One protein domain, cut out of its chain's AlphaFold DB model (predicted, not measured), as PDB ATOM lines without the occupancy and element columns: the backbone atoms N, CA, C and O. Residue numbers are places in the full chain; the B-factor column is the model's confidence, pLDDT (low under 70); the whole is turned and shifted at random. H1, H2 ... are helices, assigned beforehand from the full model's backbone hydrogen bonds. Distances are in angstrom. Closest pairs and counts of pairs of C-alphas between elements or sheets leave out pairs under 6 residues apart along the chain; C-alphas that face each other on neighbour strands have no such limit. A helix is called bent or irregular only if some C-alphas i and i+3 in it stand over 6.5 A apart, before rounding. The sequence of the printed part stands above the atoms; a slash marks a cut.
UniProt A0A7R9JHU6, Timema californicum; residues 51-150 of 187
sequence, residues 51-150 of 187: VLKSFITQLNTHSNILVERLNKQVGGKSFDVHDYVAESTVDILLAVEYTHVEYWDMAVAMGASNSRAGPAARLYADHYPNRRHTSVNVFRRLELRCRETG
ATOM      1  N   VAL A  51     444.132 467.870 353.991       78.75
ATOM      2  CA  VAL A  51     444.224 466.415 353.808       78.75
ATOM      3  C   VAL A  51     444.728 466.105 352.401       78.75
ATOM      4  O   VAL A  51     445.661 465.322 352.252       78.75
ATOM      5  N   LEU A  52     444.207 466.798 351.384       83.50
ATOM      6  CA  LEU A  52     444.649 466.624 349.997       83.50
ATOM      7  C   LEU A  52     446.147 466.899 349.814       83.50
ATOM      8  O   LEU A  52     446.829 466.156 349.114       83.50
ATOM      9  N   LYS A  53     446.688 467.907 350.513       81.50
ATOM     10  CA  LYS A  53     448.129 468.200 350.511       81.50
ATOM     11  C   LYS A  53     448.983 467.013 350.963       81.50
ATOM     12  O   LYS A  53     450.093 466.861 350.467       81.50
ATOM     13  N   SER A  54     448.475 466.161 351.854       76.94
ATOM     14  CA  SER A  54     449.209 464.971 352.306       76.94
ATOM     15  C   SER A  54     449.333 463.878 351.234       76.94
ATOM     16  O   SER A  54     450.263 463.071 351.299       76.94
ATOM     17  N   PHE A  55     448.457 463.885 350.221       80.75
ATOM     18  CA  PHE A  55     448.494 462.941 349.100       80.75
ATOM     19  C   PHE A  55     449.424 463.388 347.967       80.75
ATOM     20  O   PHE A  55     449.869 462.548 347.189       80.75
ATOM     21  N   ILE A  56     449.773 464.681 347.890       84.88
ATOM     22  CA  ILE A  56     450.619 465.236 346.815       84.88
ATOM     23  C   ILE A  56     451.950 464.489 346.709       84.88
ATOM     24  O   ILE A  56     452.400 464.192 345.607       84.88
ATOM     25  N   THR A  57     452.567 464.133 347.838       81.56
ATOM     26  CA  THR A  57     453.824 463.375 347.828       81.56
ATOM     27  C   THR A  57     453.665 462.024 347.132       81.56
ATOM     28  O   THR A  57     454.499 461.682 346.301       81.56
ATOM     29  N   GLN A  58     452.590 461.280 347.418       81.62
ATOM     30  CA  GLN A  58     452.345 459.992 346.760       81.62
ATOM     31  C   GLN A  58     452.009 460.167 345.280       81.62
ATOM     32  O   GLN A  58     452.568 459.464 344.444       81.62
ATOM     33  N   LEU A  59     451.149 461.137 344.956       87.38
ATOM     34  CA  LEU A  59     450.802 461.465 343.573       87.38
ATOM     35  C   LEU A  59     452.053 461.756 342.743       87.38
ATOM     36  O   LEU A  59     452.197 461.206 341.656       87.38
ATOM     37  N   ASN A  60     452.983 462.555 343.270       89.94
ATOM     38  CA  ASN A  60     454.230 462.880 342.583       89.94
ATOM     39  C   ASN A  60     455.119 461.647 342.387       89.94
ATOM     40  O   ASN A  60     455.639 461.450 341.293       89.94
ATOM     41  N   THR A  61     455.271 460.799 343.408       87.44
ATOM     42  CA  THR A  61     456.059 459.562 343.291       87.44
ATOM     43  C   THR A  61     455.521 458.659 342.181       87.44
ATOM     44  O   THR A  61     456.280 458.261 341.302       87.44
ATOM     45  N   HIS A  62     454.216 458.380 342.168       89.38
ATOM     46  CA  HIS A  62     453.617 457.529 341.136       89.38
ATOM     47  C   HIS A  62     453.573 458.202 339.758       89.38
ATOM     48  O   HIS A  62     453.742 457.521 338.750       89.38
ATOM     49  N   SER A  63     453.430 459.530 339.701       92.31
ATOM     50  CA  SER A  63     453.521 460.287 338.445       92.31
ATOM     51  C   SER A  63     454.922 460.198 337.838       92.31
ATOM     52  O   SER A  63     455.050 460.013 336.632       92.31
ATOM     53  N   ASN A  64     455.979 460.261 338.655       93.88
ATOM     54  CA  ASN A  64     457.352 460.081 338.176       93.88
ATOM     55  C   ASN A  64     457.575 458.664 337.632       93.88
ATOM     56  O   ASN A  64     458.137 458.513 336.553       93.88
ATOM     57  N   ILE A  65     457.060 457.636 338.317       91.62
ATOM     58  CA  ILE A  65     457.112 456.244 337.837       91.62
ATOM     59  C   ILE A  65     456.379 456.102 336.494       91.62
ATOM     60  O   ILE A  65     456.878 455.442 335.583       91.62
ATOM     61  N   LEU A  66     455.210 456.732 336.342       93.69
ATOM     62  CA  LEU A  66     454.480 456.754 335.074       93.69
ATOM     63  C   LEU A  66     455.324 457.402 333.966       93.69
ATOM     64  O   LEU A  66     455.463 456.823 332.893       93.69
ATOM     65  N   VAL A  67     455.936 458.558 334.233       94.44
ATOM     66  CA  VAL A  67     456.824 459.241 333.279       94.44
ATOM     67  C   VAL A  67     458.018 458.362 332.901       94.44
ATOM     68  O   VAL A  67     458.334 458.248 331.722       94.44
ATOM     69  N   GLU A  68     458.648 457.679 333.856       94.44
ATOM     70  CA  GLU A  68     459.738 456.733 333.580       94.44
ATOM     71  C   GLU A  68     459.295 455.572 332.683       94.44
ATOM     72  O   GLU A  68     460.041 455.157 331.793       94.44
ATOM     73  N   ARG A  69     458.079 455.049 332.879       91.31
ATOM     74  CA  ARG A  69     457.509 453.997 332.024       91.31
ATOM     75  C   ARG A  69     457.223 454.509 330.614       91.31
ATOM     76  O   ARG A  69     457.565 453.826 329.653       91.31
ATOM     77  N   LEU A  70     456.656 455.707 330.491       91.94
ATOM     78  CA  LEU A  70     456.373 456.335 329.199       91.94
ATOM     79  C   LEU A  70     457.657 456.711 328.451       91.94
ATOM     80  O   LEU A  70     457.731 456.526 327.239       91.94
ATOM     81  N   ASN A  71     458.701 457.146 329.161       92.25
ATOM     82  CA  ASN A  71     460.006 457.458 328.576       92.25
ATOM     83  C   ASN A  71     460.633 456.257 327.857       92.25
ATOM     84  O   ASN A  71     461.333 456.439 326.867       92.25
ATOM     85  N   LYS A  72     460.345 455.022 328.291       89.56
ATOM     86  CA  LYS A  72     460.815 453.802 327.609       89.56
ATOM     87  C   LYS A  72     460.175 453.588 326.236       89.56
ATOM     88  O   LYS A  72     460.711 452.825 325.443       89.56
ATOM     89  N   GLN A  73     459.047 454.242 325.964       87.62
ATOM     90  CA  GLN A  73     458.347 454.168 324.682       87.62
ATOM     91  C   GLN A  73     458.740 455.307 323.726       87.62
ATOM     92  O   GLN A  73     458.290 455.344 322.578       87.62
ATOM     93  N   VAL A  74     459.586 456.245 324.169       86.56
ATOM     94  CA  VAL A  74     460.036 457.376 323.349       86.56
ATOM     95  C   VAL A  74     460.935 456.877 322.214       86.56
ATOM     96  O   VAL A  74     461.868 456.112 322.434       86.56
ATOM     97  N   GLY A  75     460.642 457.307 320.983       83.50
ATOM     98  CA  GLY A  75     461.322 456.836 319.767       83.50
ATOM     99  C   GLY A  75     460.766 455.522 319.200       83.50
ATOM    100  O   GLY A  75     461.220 455.075 318.148       83.50
ATOM    101  N   GLY A  76     459.778 454.918 319.871       84.31
ATOM    102  CA  GLY A  76     459.035 453.756 319.388       84.31
ATOM    103  C   GLY A  76     457.891 454.109 318.428       84.31
ATOM    104  O   GLY A  76     457.740 455.243 317.973       84.31
ATOM    105  N   LYS A  77     457.056 453.111 318.114       85.44
ATOM    106  CA  LYS A  77     455.798 453.311 317.370       85.44
ATOM    107  C   LYS A  77     454.751 453.985 318.267       85.44
ATOM    108  O   LYS A  77     454.862 453.946 319.488       85.44
ATOM    109  N   SER A  78     453.709 454.556 317.662       85.56
ATOM    110  CA  SER A  78     452.531 455.027 318.401       85.56
ATOM    111  C   SER A  78     451.977 453.907 319.289       85.56
ATOM    112  O   SER A  78     451.778 452.791 318.804       85.56
ATOM    113  N   PHE A  79     451.711 454.212 320.556       87.06
ATOM    114  CA  PHE A  79     451.179 453.274 321.544       87.06
ATOM    115  C   PHE A  79     449.979 453.888 322.274       87.06
ATOM    116  O   PHE A  79     449.811 455.109 322.282       87.06
ATOM    117  N   ASP A  80     449.148 453.038 322.872       88.75
ATOM    118  CA  ASP A  80     448.020 453.475 323.692       88.75
ATOM    119  C   ASP A  80     448.487 453.807 325.117       88.75
ATOM    120  O   ASP A  80     449.136 453.003 325.786       88.75
ATOM    121  N   VAL A  81     448.165 455.015 325.576       92.06
ATOM    122  CA  VAL A  81     448.511 455.504 326.915       92.06
ATOM    123  C   VAL A  81     447.495 455.060 327.973       92.06
ATOM    124  O   VAL A  81     447.790 455.145 329.165       92.06
ATOM    125  N   HIS A  82     446.308 454.604 327.557       92.12
ATOM    126  CA  HIS A  82     445.198 454.281 328.448       92.12
ATOM    127  C   HIS A  82     445.615 453.308 329.550       92.12
ATOM    128  O   HIS A  82     445.404 453.599 330.725       92.12
ATOM    129  N   ASP A  83     446.274 452.207 329.191       89.94
ATOM    130  CA  ASP A  83     446.661 451.174 330.153       89.94
ATOM    131  C   ASP A  83     447.692 451.689 331.163       89.94
ATOM    132  O   ASP A  83     447.567 451.435 332.359       89.94
ATOM    133  N   TYR A  84     448.646 452.512 330.717       91.75
ATOM    134  CA  TYR A  84     449.638 453.138 331.594       91.75
ATOM    135  C   TYR A  84     448.994 454.085 332.613       91.75
ATOM    136  O   TYR A  84     449.359 454.090 333.791       91.75
ATOM    137  N   VAL A  85     448.028 454.894 332.170       93.00
ATOM    138  CA  VAL A  85     447.317 455.839 333.042       93.00
ATOM    139  C   VAL A  85     446.361 455.103 333.975       93.00
ATOM    140  O   VAL A  85     446.288 455.448 335.155       93.00
ATOM    141  N   ALA A  86     445.649 454.090 333.483       93.12
ATOM    142  CA  ALA A  86     444.737 453.279 334.281       93.12
ATOM    143  C   ALA A  86     445.489 452.541 335.396       93.12
ATOM    144  O   ALA A  86     445.091 452.632 336.558       93.12
ATOM    145  N   GLU A  87     446.612 451.896 335.071       89.62
ATOM    146  CA  GLU A  87     447.479 451.228 336.045       89.62
ATOM    147  C   GLU A  87     448.012 452.224 337.085       89.62
ATOM    148  O   GLU A  87     447.837 452.021 338.285       89.62
ATOM    149  N   SER A  88     448.555 453.365 336.641       91.56
ATOM    150  CA  SER A  88     449.050 454.411 337.548       91.56
ATOM    151  C   SER A  88     447.953 454.972 338.460       91.56
ATOM    152  O   SER A  88     448.201 455.263 339.630       91.56
ATOM    153  N   THR A  89     446.722 455.093 337.957       91.25
ATOM    154  CA  THR A  89     445.575 455.559 338.747       91.25
ATOM    155  C   THR A  89     445.225 454.565 339.850       91.25
ATOM    156  O   THR A  89     444.980 454.975 340.985       91.25
ATOM    157  N   VAL A  90     445.227 453.264 339.544       90.31
ATOM    158  CA  VAL A  90     445.001 452.207 340.540       90.31
ATOM    159  C   VAL A  90     446.126 452.194 341.572       90.31
ATOM    160  O   VAL A  90     445.837 452.174 342.767       90.31
ATOM    161  N   ASP A  91     447.382 452.300 341.140       86.88
ATOM    162  CA  ASP A  91     448.536 452.372 342.040       86.88
ATOM    163  C   ASP A  91     448.416 453.547 343.013       86.88
ATOM    164  O   ASP A  91     448.576 453.371 344.217       86.88
ATOM    165  N   ILE A  92     448.064 454.737 342.519       88.50
ATOM    166  CA  ILE A  92     447.838 455.932 343.344       88.50
ATOM    167  C   ILE A  92     446.704 455.708 344.352       88.50
ATOM    168  O   ILE A  92     446.834 456.089 345.517       88.50
ATOM    169  N   LEU A  93     445.587 455.121 343.909       86.12
ATOM    170  CA  LEU A  93     444.415 454.872 344.753       86.12
ATOM    171  C   LEU A  93     444.698 453.843 345.852       86.12
ATOM    172  O   LEU A  93     444.212 454.001 346.966       86.12
ATOM    173  N   LEU A  94     445.487 452.811 345.570       81.38
ATOM    174  CA  LEU A  94     445.864 451.810 346.570       81.38
ATOM    175  C   LEU A  94     446.986 452.324 347.478       81.38
ATOM    176  O   LEU A  94     447.001 452.047 348.675       81.38
ATOM    177  N   ALA A  95     447.882 453.156 346.947       74.12
ATOM    178  CA  ALA A  95     448.982 453.746 347.690       74.12
ATOM    179  C   ALA A  95     448.556 454.832 348.681       74.12
ATOM    180  O   ALA A  95     449.420 455.415 349.324       74.12
ATOM    181  N   VAL A  96     447.277 455.149 348.875       70.12
ATOM    182  CA  VAL A  96     446.859 456.018 349.994       70.12
ATOM    183  C   VAL A  96     446.523 455.237 351.264       70.12
ATOM    184  O   VAL A  96     446.511 455.827 352.347       70.12
ATOM    185  N   GLU A  97     446.363 453.917 351.173       72.69
ATOM    186  CA  GLU A  97     446.055 453.043 352.304       72.69
ATOM    187  C   GLU A  97     447.287 452.223 352.715       72.69
ATOM    188  O   GLU A  97     448.114 451.854 351.883       72.69
ATOM    189  N   TYR A  98     447.458 451.987 354.018       77.75
ATOM    190  CA  TYR A  98     448.476 451.055 354.512       77.75
ATOM    191  C   TYR A  98     447.849 449.682 354.675       77.75
ATOM    192  O   TYR A  98     446.704 449.550 355.115       77.75
ATOM    193  N   THR A  99     448.619 448.651 354.362       81.19
ATOM    194  CA  THR A  99     448.184 447.276 354.579       81.19
ATOM    195  C   THR A  99     448.151 446.952 356.071       81.19
ATOM    196  O   THR A  99     448.859 447.547 356.886       81.19
ATOM    197  N   HIS A 100     447.339 445.966 356.449       79.56
ATOM    198  CA  HIS A 100     447.273 445.502 357.835       79.56
ATOM    199  C   HIS A 100     448.649 445.062 358.361       79.56
ATOM    200  O   HIS A 100     448.987 445.363 359.501       79.56
ATOM    201  N   VAL A 101     449.464 444.419 357.518       83.00
ATOM    202  CA  VAL A 101     450.833 443.998 357.860       83.00
ATOM    203  C   VAL A 101     451.703 445.202 358.225       83.00
ATOM    204  O   VAL A 101     452.320 445.208 359.285       83.00
ATOM    205  N   GLU A 102     451.672 446.263 357.417       85.31
ATOM    206  CA  GLU A 102     452.427 447.486 357.706       85.31
ATOM    207  C   GLU A 102     451.971 448.143 359.016       85.31
ATOM    208  O   GLU A 102     452.800 448.635 359.780       85.31
ATOM    209  N   TYR A 103     450.668 448.128 359.327       86.75
ATOM    210  CA  TYR A 103     450.177 448.629 360.614       86.75
ATOM    211  C   TYR A 103     450.717 447.832 361.809       86.75
ATOM    212  O   TYR A 103     451.065 448.435 362.825       86.75
ATOM    213  N   TRP A 104     450.826 446.506 361.695       86.88
ATOM    214  CA  TRP A 104     451.411 445.671 362.748       86.88
ATOM    215  C   TRP A 104     452.887 445.966 362.961       86.88
ATOM    216  O   TRP A 104     453.306 446.194 364.094       86.88
ATOM    217  N   ASP A 105     453.653 446.040 361.882       89.44
ATOM    218  CA  ASP A 105     455.075 446.369 361.942       89.44
ATOM    219  C   ASP A 105     455.305 447.758 362.565       89.44
ATOM    220  O   ASP A 105     456.196 447.951 363.398       89.44
ATOM    221  N   MET A 106     454.447 448.731 362.237       88.94
ATOM    222  CA  MET A 106     454.470 450.054 362.864       88.94
ATOM    223  C   MET A 106     454.135 450.005 364.360       88.94
ATOM    224  O   MET A 106     454.762 450.708 365.156       88.94
ATOM    225  N   ALA A 107     453.165 449.186 364.768       88.12
ATOM    226  CA  ALA A 107     452.816 449.014 366.176       88.12
ATOM    227  C   ALA A 107     453.962 448.369 366.972       88.12
ATOM    228  O   ALA A 107     454.268 448.808 368.083       88.12
ATOM    229  N   VAL A 108     454.654 447.390 366.383       89.94
ATOM    230  CA  VAL A 108     455.852 446.772 366.969       89.94
ATOM    231  C   VAL A 108     456.969 447.808 367.134       89.94
ATOM    232  O   VAL A 108     457.534 447.934 368.223       89.94
ATOM    233  N   ALA A 109     457.239 448.622 366.107       89.88
ATOM    234  CA  ALA A 109     458.234 449.697 366.182       89.88
ATOM    235  C   ALA A 109     457.888 450.764 367.245       89.88
ATOM    236  O   ALA A 109     458.782 451.306 367.906       89.88
ATOM    237  N   MET A 110     456.596 451.043 367.456       90.38
ATOM    238  CA  MET A 110     456.112 451.915 368.536       90.38
ATOM    239  C   MET A 110     456.360 451.327 369.918       90.38
ATOM    240  O   MET A 110     456.816 452.053 370.806       90.38
ATOM    241  N   GLY A 111     456.105 450.029 370.091       88.50
ATOM    242  CA  GLY A 111     456.411 449.307 371.323       88.50
ATOM    243  C   GLY A 111     457.900 449.378 371.658       88.50
ATOM    244  O   GLY A 111     458.263 449.814 372.750       88.50
ATOM    245  N   ALA A 112     458.764 449.078 370.684       89.19
ATOM    246  CA  ALA A 112     460.220 449.154 370.836       89.19
ATOM    247  C   ALA A 112     460.734 450.574 371.157       89.19
ATOM    248  O   ALA A 112     461.783 450.740 371.775       89.19
ATOM    249  N   SER A 113     459.978 451.607 370.776       89.94
ATOM    250  CA  SER A 113     460.316 453.017 371.009       89.94
ATOM    251  C   SER A 113     459.671 453.621 372.258       89.94
ATOM    252  O   SER A 113     459.659 454.848 372.394       89.94
ATOM    253  N   ASN A 114     459.095 452.810 373.152       89.06
ATOM    254  CA  ASN A 114     458.353 453.282 374.328       89.06
ATOM    255  C   ASN A 114     457.261 454.307 373.963       89.06
ATOM    256  O   ASN A 114     457.156 455.368 374.579       89.06
ATOM    257  N   SER A 115     456.472 454.017 372.922       85.38
ATOM    258  CA  SER A 115     455.385 454.885 372.432       85.38
ATOM    259  C   SER A 115     455.835 456.264 371.919       85.38
ATOM    260  O   SER A 115     455.062 457.220 371.860       85.38
ATOM    261  N   ARG A 116     457.104 456.404 371.514       87.12
ATOM    262  CA  ARG A 116     457.611 457.629 370.880       87.12
ATOM    263  C   ARG A 116     457.567 457.501 369.358       87.12
ATOM    264  O   ARG A 116     458.392 456.817 368.760       87.12
ATOM    265  N   ALA A 117     456.662 458.245 368.724       86.00
ATOM    266  CA  ALA A 117     456.416 458.169 367.279       86.00
ATOM    267  C   ALA A 117     457.609 458.573 366.387       86.00
ATOM    268  O   ALA A 117     457.763 458.046 365.290       86.00
ATOM    269  N   GLY A 118     458.455 459.509 366.831       87.88
ATOM    270  CA  GLY A 118     459.637 459.938 366.068       87.88
ATOM    271  C   GLY A 118     460.693 458.829 365.940       87.88
ATOM    272  O   GLY A 118     461.029 458.450 364.820       87.88
ATOM    273  N   PRO A 119     461.198 458.285 367.063       89.62
ATOM    274  CA  PRO A 119     462.088 457.125 367.057       89.62
ATOM    275  C   PRO A 119     461.470 455.892 366.388       89.62
ATOM    276  O   PRO A 119     462.159 455.238 365.613       89.62
ATOM    277  N   ALA A 120     460.173 455.635 366.591       90.19
ATOM    278  CA  ALA A 120     459.486 454.506 365.962       90.19
ATOM    279  C   ALA A 120     459.505 454.586 364.433       90.19
ATOM    280  O   ALA A 120     459.761 453.586 363.771       90.19
ATOM    281  N   ALA A 121     459.302 455.782 363.872       88.81
ATOM    282  CA  ALA A 121     459.384 455.986 362.431       88.81
ATOM    283  C   ALA A 121     460.785 455.706 361.874       88.81
ATOM    284  O   ALA A 121     460.904 455.155 360.782       88.81
ATOM    285  N   ARG A 122     461.837 456.048 362.628       88.06
ATOM    286  CA  ARG A 122     463.225 455.748 362.244       88.06
ATOM    287  C   ARG A 122     463.515 454.254 362.327       88.06
ATOM    288  O   ARG A 122     463.947 453.685 361.339       88.06
ATOM    289  N   LEU A 123     463.180 453.613 363.449       88.69
ATOM    290  CA  LEU A 123     463.361 452.168 363.621       88.69
ATOM    291  C   LEU A 123     462.611 451.363 362.557       88.69
ATOM    292  O   LEU A 123     463.139 450.390 362.033       88.69
ATOM    293  N   TYR A 124     461.393 451.781 362.214       89.62
ATOM    294  CA  TYR A 124     460.625 451.159 361.144       89.62
ATOM    295  C   TYR A 124     461.308 451.318 359.778       89.62
ATOM    296  O   TYR A 124     461.374 450.358 359.016       89.62
ATOM    297  N   ALA A 125     461.838 452.507 359.470       88.25
ATOM    298  CA  ALA A 125     462.552 452.756 358.219       88.25
ATOM    299  C   ALA A 125     463.864 451.959 358.120       88.25
ATOM    300  O   ALA A 125     464.159 451.425 357.054       88.25
ATOM    301  N   ASP A 126     464.604 451.839 359.225       88.81
ATOM    302  CA  ASP A 126     465.857 451.081 359.282       88.81
ATOM    303  C   ASP A 126     465.609 449.573 359.129       88.81
ATOM    304  O   ASP A 126     466.346 448.883 358.426       88.81
ATOM    305  N   HIS A 127     464.553 449.053 359.763       87.88
ATOM    306  CA  HIS A 127     464.231 447.626 359.720       87.88
ATOM    307  C   HIS A 127     463.605 447.203 358.382       87.88
ATOM    308  O   HIS A 127     463.768 446.062 357.950       87.88
ATOM    309  N   TYR A 128     462.916 448.125 357.703       85.31
ATOM    310  CA  TYR A 128     462.186 447.852 356.470       85.31
ATOM    311  C   TYR A 128     462.529 448.849 355.346       85.31
ATOM    312  O   TYR A 128     461.684 449.659 354.951       85.31
ATOM    313  N   PRO A 129     463.737 448.760 354.759       79.69
ATOM    314  CA  PRO A 129     464.233 449.744 353.790       79.69
ATOM    315  C   PRO A 129     463.457 449.763 352.464       79.69
ATOM    316  O   PRO A 129     463.391 450.792 351.804       79.69
ATOM    317  N   ASN A 130     462.833 448.643 352.082       79.19
ATOM    318  CA  ASN A 130     462.045 448.526 350.845       79.19
ATOM    319  C   ASN A 130     460.545 448.800 351.049       79.19
ATOM    320  O   ASN A 130     459.745 448.580 350.138       79.19
ATOM    321  N   ARG A 131     460.129 449.208 352.253       77.75
ATOM    322  CA  ARG A 131     458.725 449.513 352.565       77.75
ATOM    323  C   ARG A 131     458.446 451.001 352.421       77.75
ATOM    324  O   ARG A 131     459.338 451.842 352.362       77.75
ATOM    325  N   ARG A 132     457.159 451.340 352.402       69.69
ATOM    326  CA  ARG A 132     456.720 452.727 352.327       69.69
ATOM    327  C   ARG A 132     457.076 453.477 353.612       69.69
ATOM    328  O   ARG A 132     456.650 453.099 354.702       69.69
ATOM    329  N   HIS A 133     457.808 454.581 353.478       68.94
ATOM    330  CA  HIS A 133     458.158 455.429 354.614       68.94
ATOM    331  C   HIS A 133     456.936 456.194 355.126       68.94
ATOM    332  O   HIS A 133     456.264 456.923 354.391       68.94
ATOM    333  N   THR A 134     456.646 456.015 356.408       68.31
ATOM    334  CA  THR A 134     455.459 456.556 357.059       68.31
ATOM    335  C   THR A 134     455.788 457.844 357.805       68.31
ATOM    336  O   THR A 134     456.872 458.025 358.357       68.31
ATOM    337  N   SER A 135     454.843 458.786 357.825       76.56
ATOM    338  CA  SER A 135     455.014 459.989 358.644       76.56
ATOM    339  C   SER A 135     454.782 459.674 360.121       76.56
ATOM    340  O   SER A 135     453.966 458.822 360.472       76.56
ATOM    341  N   VAL A 136     455.408 460.451 361.004       79.94
ATOM    342  CA  VAL A 136     455.206 460.390 362.466       79.94
ATOM    343  C   VAL A 136     453.716 460.492 362.851       79.94
ATOM    344  O   VAL A 136     453.266 459.904 363.834       79.94
ATOM    345  N   ASN A 137     452.909 461.188 362.044       81.44
ATOM    346  CA  ASN A 137     451.465 461.314 362.252       81.44
ATOM    347  C   ASN A 137     450.693 460.008 362.007       81.44
ATOM    348  O   ASN A 137     449.584 459.860 362.518       81.44
ATOM    349  N   VAL A 138     451.224 459.077 361.212       82.88
ATOM    350  CA  VAL A 138     450.626 457.744 361.031       82.88
ATOM    351  C   VAL A 138     450.769 456.950 362.321       82.88
ATOM    352  O   VAL A 138     449.761 456.481 362.834       82.88
ATOM    353  N   PHE A 139     451.967 456.922 362.903       85.44
ATOM    354  CA  PHE A 139     452.228 456.286 364.194       85.44
ATOM    355  C   PHE A 139     451.381 456.867 365.326       85.44
ATOM    356  O   PHE A 139     450.759 456.118 366.071       85.44
ATOM    357  N   ARG A 140     451.277 458.200 365.419       84.19
ATOM    358  CA  ARG A 140     450.431 458.847 366.435       84.19
ATOM    359  C   ARG A 140     448.954 458.473 366.275       84.19
ATOM    360  O   ARG A 140     448.276 458.212 367.261       84.19
ATOM    361  N   ARG A 141     448.444 458.453 365.038       82.62
ATOM    362  CA  ARG A 141     447.052 458.057 364.762       82.62
ATOM    363  C   ARG A 141     446.815 456.571 365.013       82.62
ATOM    364  O   ARG A 141     445.743 456.226 365.490       82.62
ATOM    365  N   LEU A 142     447.787 455.723 364.685       85.50
ATOM    366  CA  LEU A 142     447.757 454.293 364.973       85.50
ATOM    367  C   LEU A 142     447.669 454.060 366.481       85.50
ATOM    368  O   LEU A 142     446.743 453.408 366.935       85.50
ATOM    369  N   GLU A 143     448.558 454.668 367.263       85.06
ATOM    370  CA  GLU A 143     448.568 454.511 368.717       85.06
ATOM    371  C   GLU A 143     447.268 454.991 369.371       85.06
ATOM    372  O   GLU A 143     446.695 454.275 370.191       85.06
ATOM    373  N   LEU A 144     446.775 456.175 368.989       82.69
ATOM    374  CA  LEU A 144     445.490 456.680 369.476       82.69
ATOM    375  C   LEU A 144     444.359 455.693 369.169       82.69
ATOM    376  O   LEU A 144     443.561 455.377 370.045       82.69
ATOM    377  N   ARG A 145     444.336 455.140 367.953       82.88
ATOM    378  CA  ARG A 145     443.334 454.156 367.544       82.88
ATOM    379  C   ARG A 145     443.426 452.866 368.357       82.88
ATOM    380  O   ARG A 145     442.393 452.374 368.809       82.88
ATOM    381  N   CYS A 146     444.632 452.356 368.592       82.44
ATOM    382  CA  CYS A 146     444.842 451.175 369.423       82.44
ATOM    383  C   CYS A 146     444.368 451.409 370.861       82.44
ATOM    384  O   CYS A 146     443.729 450.532 371.432       82.44
ATOM    385  N   ARG A 147     444.623 452.596 371.430       81.06
ATOM    386  CA  ARG A 147     444.178 452.953 372.788       81.06
ATOM    387  C   ARG A 147     442.661 453.107 372.896       81.06
ATOM    388  O   ARG A 147     442.085 452.672 373.883       81.06
ATOM    389  N   GLU A 148     442.027 453.737 371.910       78.75
ATOM    390  CA  GLU A 148     440.590 454.040 371.948       78.75
ATOM    391  C   GLU A 148     439.711 452.853 371.533       78.75
ATOM    392  O   GLU A 148     438.621 452.679 372.067       78.75
ATOM    393  N   THR A 149     440.159 452.049 370.564       78.44
ATOM    394  CA  THR A 149     439.320 451.020 369.915       78.44
ATOM    395  C   THR A 149     439.911 449.615 369.951       78.44
ATOM    396  O   THR A 149     439.218 448.660 369.609       78.44
ATOM    397  N   GLY A 150     441.192 449.463 370.300       77.94
ATOM    398  CA  GLY A 150     441.906 448.187 370.188       77.94
ATOM    399  C   GLY A 150     442.190 447.735 368.749       77.94
ATOM    400  O   GLY A 150     442.750 446.658 368.557       77.94
TER     401      GLY A 150
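This is residues 51 to 150 of the 187 residues of a protein of Timema californicum (UniProt A0A7R9JHU6). A long helical hairpin, H1 and H2, makes one half of an elongated model, and a head of three crossed helices, H3, H4 and H5, makes the other half. The two halves follow end to end along the longest axis, joined by the link from H2 to H3, and the turn of the hairpin, residues 71 to 78, sticks out at the end away from the head. The printed part has 100 residues with five named helices, in the order H1, H2, H3, H4, H5, and no named strand; the class is all helix. The whole is loose, with a radius of gyration of the C-alphas of 17.5 A, and spans 57 by 26 by 23 A.

H1, residues 51 to 71, begins with C-alpha 51 at (444.224, 466.415, 353.808) and is 31.1 A long from first to last C-alpha. It is irregular, but only just: C-alphas 54 and 57 are 6.6 A apart. It has a kink of 33 degrees near residue 58. H2, residues 82 to 94, is 18.3 A long and begins with C-alpha 82 at (445.198, 454.281, 328.448). H3, residues 100 to 112, is 18.7 A long. H4, residues 117 to 127, is 15.1 A long. H5, residues 136 to 149, is 19.9 A long and ends with C-alpha 149 at (439.320, 451.020, 369.915).

H1 and H2 form a helical hairpin. They touch, closest at the C-alphas of Leu 59 and Ile 92, 6.3 A apart, and run opposite ways at a shallow tilt of 33 degrees, only just short of steep. H2 and H3 are apart, and H1 is apart from H3, H4 and H5. H3 and H4 touch, closest at the C-alphas of Met 110 and Ala 120, 5.0 A apart, and run opposite ways at a steep tilt of 66 degrees. H5 touches H3 with residues 139 to 143 alone, closest at the C-alphas of Met 106 and Phe 139, 6.8 A apart, and the two are about perpendicular at 85 degrees. H5 touches H4 with residues 136 to 140 alone, closest at the C-alphas of Ala 117 and Val 136, 5.4 A apart; at 71 degrees they are only just about perpendicular. In H2, H3, H4 and H5 every O i to N i+4 pair is within hydrogen-bond range; in H1 13 of 17 are.

The C-alphas of Lys 77 and Asn 114 are the two farthest apart, at 57.0 A. The printed part has no cut. The links from H2 to H3 and from H3 to H4 are tight, those from H1 to H2 and from H4 to H5 are short, and no link is long. The mean pLDDT of the printed part is 85.5, and residues 132 to 134 are under 70.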